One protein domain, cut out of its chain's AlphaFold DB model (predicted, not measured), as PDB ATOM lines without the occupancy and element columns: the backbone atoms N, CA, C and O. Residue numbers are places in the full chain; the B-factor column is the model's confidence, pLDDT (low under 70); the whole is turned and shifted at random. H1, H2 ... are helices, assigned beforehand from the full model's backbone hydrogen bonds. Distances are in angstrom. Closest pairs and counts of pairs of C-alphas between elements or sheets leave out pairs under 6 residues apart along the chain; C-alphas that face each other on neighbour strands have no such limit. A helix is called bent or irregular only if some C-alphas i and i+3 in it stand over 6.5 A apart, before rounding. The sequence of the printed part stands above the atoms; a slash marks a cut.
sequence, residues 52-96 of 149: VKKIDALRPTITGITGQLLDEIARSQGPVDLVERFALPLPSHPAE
ATOM      1  N   VAL A  52     -13.394  90.710  67.088       95.56
ATOM      2  CA  VAL A  52     -14.610  91.498  67.370       95.56
ATOM      3  C   VAL A  52     -15.716  91.224  66.350       95.56
ATOM      4  O   VAL A  52     -16.806  90.830  66.729       95.56
ATOM      5  N   LYS A  53     -15.404  91.278  65.048       94.94
ATOM      6  CA  LYS A  53     -16.375  91.005  63.976       94.94
ATOM      7  C   LYS A  53     -17.027  89.615  64.062       94.94
ATOM      8  O   LYS A  53     -18.197  89.479  63.718       94.94
ATOM      9  N   LYS A  54     -16.283  88.577  64.465       93.06
ATOM     10  CA  LYS A  54     -16.831  87.219  64.626       93.06
ATOM     11  C   LYS A  54     -17.688  87.111  65.881       93.06
ATOM     12  O   LYS A  54     -18.746  86.500  65.822       93.06
ATOM     13  N   ILE A  55     -17.262  87.738  66.975       93.88
ATOM     14  CA  ILE A  55     -18.040  87.785  68.216       93.88
ATOM     15  C   ILE A  55     -19.339  88.574  68.016       93.88
ATOM     16  O   ILE A  55     -20.401  88.110  68.418       93.88
ATOM     17  N   ASP A  56     -19.299  89.708  67.315       96.25
ATOM     18  CA  ASP A  56     -20.496  90.494  66.997       96.25
ATOM     19  C   ASP A  56     -21.498  89.714  66.141       96.25
ATOM     20  O   ASP A  56     -22.707  89.868  66.315       96.25
ATOM     21  N   ALA A  57     -21.020  88.827  65.264       95.00
ATOM     22  CA  ALA A  57     -21.885  87.954  64.477       95.00
ATOM     23  C   ALA A  57     -22.656  86.927  65.332       95.00
ATOM     24  O   ALA A  57     -23.680  86.426  64.876       95.00
ATOM     25  N   LEU A  58     -22.215  86.641  66.566       94.44
ATOM     26  CA  LEU A  58     -22.940  85.780  67.511       94.44
ATOM     27  C   LEU A  58     -24.090  86.507  68.220       94.44
ATOM     28  O   LEU A  58     -24.928  85.854  68.841       94.44
ATOM     29  N   ARG A  59     -24.161  87.844  68.137       95.12
ATOM     30  CA  ARG A  59     -25.165  88.647  68.850       95.12
ATOM     31  C   ARG A  59     -26.606  88.186  68.592       95.12
ATOM     32  O   ARG A  59     -27.308  88.005  69.580       95.12
ATOM     33  N   PRO A  60     -27.063  87.942  67.345       95.62
ATOM     34  CA  PRO A  60     -28.436  87.493  67.109       95.62
ATOM     35  C   PRO A  60     -28.740  86.143  67.770       95.62
ATOM     36  O   PRO A  60     -29.804  85.980  68.360       95.62
ATOM     37  N   THR A  61     -27.795  85.200  67.730       93.25
ATOM     38  CA  THR A  61     -27.931  83.882  68.365       93.25
ATOM     39  C   THR A  61     -28.023  84.008  69.882       93.25
ATOM     40  O   THR A  61     -28.944  83.461  70.481       93.25
ATOM     41  N   ILE A  62     -27.122  84.781  70.500       94.44
ATOM     42  CA  ILE A  62     -27.134  85.021  71.949       94.44
ATOM     43  C   ILE A  62     -28.443  85.703  72.357       94.44
ATOM     44  O   ILE A  62     -29.088  85.257  73.298       94.44
ATOM     45  N   THR A  63     -28.881  86.734  71.628       96.62
ATOM     46  CA  THR A  63     -30.158  87.412  71.888       96.62
ATOM     47  C   THR A  63     -31.346  86.456  71.778       96.62
ATOM     48  O   THR A  63     -32.235  86.513  72.622       96.62
ATOM     49  N   GLY A  64     -31.351  85.557  70.789       95.25
ATOM     50  CA  GLY A  64     -32.387  84.536  70.640       95.25
ATOM     51  C   GLY A  64     -32.437  83.568  71.823       95.25
ATOM     52  O   GLY A  64     -33.504  83.369  72.397       95.25
ATOM     53  N   ILE A  65     -31.285  83.031  72.234       95.56
ATOM     54  CA  ILE A  65     -31.171  82.126  73.389       95.56
ATOM     55  C   ILE A  65     -31.611  82.832  74.673       95.56
ATOM     56  O   ILE A  65     -32.424  82.308  75.429       95.56
ATOM     57  N   THR A  66     -31.113  84.049  74.907       97.12
ATOM     58  CA  THR A  66     -31.524  84.868  76.051       97.12
ATOM     59  C   THR A  66     -33.036  85.067  76.067       97.12
ATOM     60  O   THR A  66     -33.648  84.876  77.112       97.12
ATOM     61  N   GLY A  67     -33.645  85.408  74.928       97.19
ATOM     62  CA  GLY A  67     -35.096  85.568  74.816       97.19
ATOM     63  C   GLY A  67     -35.855  84.292  75.177       97.19
ATOM     64  O   GLY A  67     -36.748  84.338  76.015       97.19
ATOM     65  N   GLN A  68     -35.448  83.144  74.629       95.75
ATOM     66  CA  GLN A  68     -36.080  81.848  74.907       95.75
ATOM     67  C   GLN A  68     -36.040  81.488  76.397       95.75
ATOM     68  O   GLN A  68     -37.077  81.168  76.979       95.75
ATOM     69  N   LEU A  69     -34.867  81.605  77.028       95.12
ATOM     70  CA  LEU A  69     -34.702  81.320  78.455       95.12
ATOM     71  C   LEU A  69     -35.544  82.267  79.322       95.12
ATOM     72  O   LEU A  69     -36.175  81.835  80.287       95.12
ATOM     73  N   LEU A  70     -35.597  83.556  78.975       96.50
ATOM     74  CA  LEU A  70     -36.417  84.529  79.700       96.50
ATOM     75  C   LEU A  70     -37.915  84.271  79.523       96.50
ATOM     76  O   LEU A  70     -38.660  84.379  80.497       96.50
ATOM     77  N   ASP A  71     -38.362  83.886  78.328       97.00
ATOM     78  CA  ASP A  71     -39.764  83.551  78.090       97.00
ATOM     79  C   ASP A  71     -40.186  82.304  78.885       97.00
ATOM     80  O   ASP A  71     -41.306  82.232  79.391       97.00
ATOM     81  N   GLU A  72     -39.308  81.307  79.029       94.62
ATOM     82  CA  GLU A  72     -39.559  80.140  79.882       94.62
ATOM     83  C   GLU A  72     -39.707  80.513  81.354       94.62
ATOM     84  O   GLU A  72     -40.632  80.040  82.021       94.62
ATOM     85  N   ILE A  73     -38.842  81.399  81.843       95.62
ATOM     86  CA  ILE A  73     -38.922  81.928  83.206       95.62
ATOM     87  C   ILE A  73     -40.223  82.715  83.390       95.62
ATOM     88  O   ILE A  73     -40.923  82.503  84.377       95.62
ATOM     89  N   ALA A  74     -40.607  83.556  82.428       96.19
ATOM     90  CA  ALA A  74     -41.831  84.352  82.496       96.19
ATOM     91  C   ALA A  74     -43.115  83.500  82.540       96.19
ATOM     92  O   ALA A  74     -44.118  83.928  83.109       96.19
ATOM     93  N   ARG A  75     -43.098  82.293  81.957       95.81
ATOM     94  CA  ARG A  75     -44.225  81.342  82.010       95.81
ATOM     95  C   ARG A  75     -44.292  80.549  83.316       95.81
ATOM     96  O   ARG A  75     -45.334  79.960  83.610       95.81
ATOM     97  N   SER A  76     -43.203  80.490  84.076       92.06
ATOM     98  CA  SER A  76     -43.165  79.756  85.340       92.06
ATOM     99  C   SER A  76     -44.035  80.425  86.411       92.06
ATOM    100  O   SER A  76     -44.318  81.621  86.361       92.06
ATOM    101  N   GLN A  77     -44.507  79.633  87.372       91.44
ATOM    102  CA  GLN A  77     -45.292  80.118  88.505       91.44
ATOM    103  C   GLN A  77     -44.454  79.990  89.778       91.44
ATOM    104  O   GLN A  77     -43.910  78.921  90.052       91.44
ATOM    105  N   GLY A  78     -44.394  81.059  90.572       90.69
ATOM    106  CA  GLY A  78     -43.642  81.088  91.827       90.69
ATOM    107  C   GLY A  78     -42.157  81.441  91.662       90.69
ATOM    108  O   GLY A  78     -41.737  81.900  90.601       90.69
ATOM    109  N   PRO A  79     -41.361  81.306  92.738       93.69
ATOM    110  CA  PRO A  79     -39.936  81.624  92.719       93.69
ATOM    111  C   PRO A  79     -39.147  80.746  91.741       93.69
ATOM    112  O   PRO A  79     -39.401  79.549  91.624       93.69
ATOM    113  N   VAL A  80     -38.148  81.342  91.090       93.94
ATOM    114  CA  VAL A  80     -37.281  80.688  90.102       93.94
ATOM    115  C   VAL A  80     -35.825  80.793  90.535       93.94
ATOM    116  O   VAL A  80     -35.373  81.872  90.921       93.94
ATOM    117  N   ASP A  81     -35.075  79.697  90.410       91.81
ATOM    118  CA  ASP A  81     -33.616  79.717  90.512       91.81
ATOM    119  C   ASP A  81     -33.001  80.210  89.189       91.81
ATOM    120  O   ASP A  81     -32.985  79.506  88.179       91.81
ATOM    121  N   LEU A  82     -32.486  81.440  89.183       93.38
ATOM    122  CA  LEU A  82     -31.866  82.039  87.998       93.38
ATOM    123  C   LEU A  82     -30.520  81.401  87.624       93.38
ATOM    124  O   LEU A  82     -30.101  81.508  86.470       93.38
ATOM    125  N   VAL A  83     -29.836  80.739  88.557       91.19
ATOM    126  CA  VAL A  83     -28.592  80.025  88.253       91.19
ATOM    127  C   VAL A  83     -28.917  78.812  87.395       91.19
ATOM    128  O   VAL A  83     -28.380  78.675  86.295       91.19
ATOM    129  N   GLU A  84     -29.845  77.981  87.866       87.12
ATOM    130  CA  GLU A  84     -30.263  76.769  87.165       87.12
ATOM    131  C   GLU A  84     -30.988  77.088  85.852       87.12
ATOM    132  O   GLU A  84     -30.746  76.441  84.835       87.12
ATOM    133  N   ARG A  85     -31.859  78.105  85.850       89.12
ATOM    134  CA  ARG A  85     -32.772  78.369  84.727       89.12
ATOM    135  C   ARG A  85     -32.257  79.369  83.695       89.12
ATOM    136  O   ARG A  85     -32.841  79.446  82.619       89.12
ATOM    137  N   PHE A  86     -31.192  80.123  83.980       92.00
ATOM    138  CA  PHE A  86     -30.662  81.132  83.051       92.00
ATOM    139  C   PHE A  86     -29.135  81.130  82.943       92.00
ATOM    140  O   PHE A  86     -28.602  81.012  81.841       92.00
ATOM    141  N   ALA A  87     -28.416  81.241  84.062       92.50
ATOM    142  CA  ALA A  87     -26.969  81.456  84.030       92.50
ATOM    143  C   ALA A  87     -26.185  80.229  83.546       92.50
ATOM    144  O   ALA A  87     -25.226  80.390  82.794       92.50
ATOM    145  N   LEU A  88     -26.587  79.021  83.958       89.88
ATOM    146  CA  LEU A  88     -25.972  77.781  83.482       89.88
ATOM    147  C   LEU A  88     -26.345  77.466  82.025       89.88
ATOM    148  O   LEU A  88     -25.425  77.176  81.262       89.88
ATOM    149  N   PRO A  89     -27.621  77.563  81.596       90.56
ATOM    150  CA  PRO A  89     -27.994  77.227  80.225       90.56
ATOM    151  C   PRO A  89     -27.534  78.241  79.180       90.56
ATOM    152  O   PRO A  89     -27.301  77.850  78.049       90.56
ATOM    153  N   LEU A  90     -27.391  79.533  79.497       93.31
ATOM    154  CA  LEU A  90     -27.022  80.548  78.501       93.31
ATOM    155  C   LEU A  90     -25.687  80.258  77.769       93.31
ATOM    156  O   LEU A  90     -25.679  80.309  76.538       93.31
ATOM    157  N   PRO A  91     -24.562  79.953  78.453       88.19
ATOM    158  CA  PRO A  91     -23.290  79.654  77.792       88.19
ATOM    159  C   PRO A  91     -23.197  78.232  77.214       88.19
ATOM    160  O   PRO A  91     -22.421  78.024  76.284       88.19
ATOM    161  N   SER A  92     -23.943  77.263  77.756       83.19
ATOM    162  CA  SER A  92     -23.942  75.858  77.311       83.19
ATOM    163  C   SER A  92     -25.130  75.505  76.422       83.19
ATOM    164  O   SER A  92     -25.309  74.334  76.080       83.19
ATOM    165  N   HIS A  93     -25.950  76.496  76.057       77.12
ATOM    166  CA  HIS A  93     -27.180  76.263  75.320       77.12
ATOM    167  C   HIS A  93     -26.849  75.443  74.076       77.12
ATOM    168  O   HIS A  93     -25.890  75.795  73.376       77.12
ATOM    169  N   PRO A  94     -27.612  74.382  73.771       62.00
ATOM    170  CA  PRO A  94     -27.406  73.567  72.585       62.00
ATOM    171  C   PRO A  94     -27.803  74.382  71.349       62.00
ATOM    172  O   PRO A  94     -28.852  74.200  70.741       62.00
ATOM    173  N   ALA A  95     -26.987  75.371  71.009       49.84
ATOM    174  CA  ALA A  95     -27.113  76.175  69.820       49.84
ATOM    175  C   ALA A  95     -26.656  75.302  68.653       49.84
ATOM    176  O   ALA A  95     -25.467  75.214  68.365       49.84
ATOM    177  N   GLU A  96     -27.615  74.602  68.049       45.72
ATOM    178  CA  GLU A  96     -27.527  73.976  66.729       45.72
ATOM    179  C   GLU A  96     -26.142  73.423  66.357       45.72
ATOM    180  O   GLU A  96     -25.441  73.903  65.463       45.72
TER     181      GLU A  96
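AT A GLANCE: This is residues 52 to 96 of the 149 residues of an uncharacterized protein of Streptomyces scabichelini (UniProt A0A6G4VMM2). One long helix, H2, makes most of the length of a rod, with short H1 sticking out before it; after H2 the printed part folds back, and short H3 and H4 pack along one side of H2 as a loose helical hairpin. The 45 printed residues hold four named helices, H1 to H4 in order, and no named strand: the class is all helix. The whole is loose, with a radius of gyration of the C-alphas of 12.1 A and spans of 40 by 18 by 16 A.

IN THESE COORDINATES: H1, residues 52 to 57, begins at C-alpha 52 (-14.610, 91.498, 67.370). H2, residues 59 to 75, is 24.3 A long and ends at C-alpha 75 (-44.225, 81.342, 82.010). H3 is residues 82 to 87, 6.3 A long, and only just irregular: C-alphas 84 and 87 are 6.53 A apart. H4, residues 89 to 92, ends at C-alpha 92 (-23.942, 75.858, 77.311).

HOW THE PARTS SIT: H1 and H2 meet only through their link. H2 and H3 form a hairpin: residues 66 to 73 of H2 touch H3, closest at the C-alphas of Leu 69 and Phe 86, 6.1 A, at a shallow tilt of 23 degrees, opposite ways. Residues 62 to 69 of H2 touch H4, closest at the C-alphas of Thr 66 and Leu 90, 6.7 A. H1 is apart from H3 and H4. In H1, H2 and H3 every O i to N i+4 pair is within hydrogen-bond range; H4 is too short for one.

THE WHOLE: The C-alphas farthest apart, of Lys 53 and Gly 78, are 40.2 A apart. The printed part has no cut and no long link. Residues 52 to 60, of which 52 to 57 belong to H1, and residues 74 to 80 stand free. Mean pLDDT of the printed part is 90.4; residues 94 to 96 are under 70.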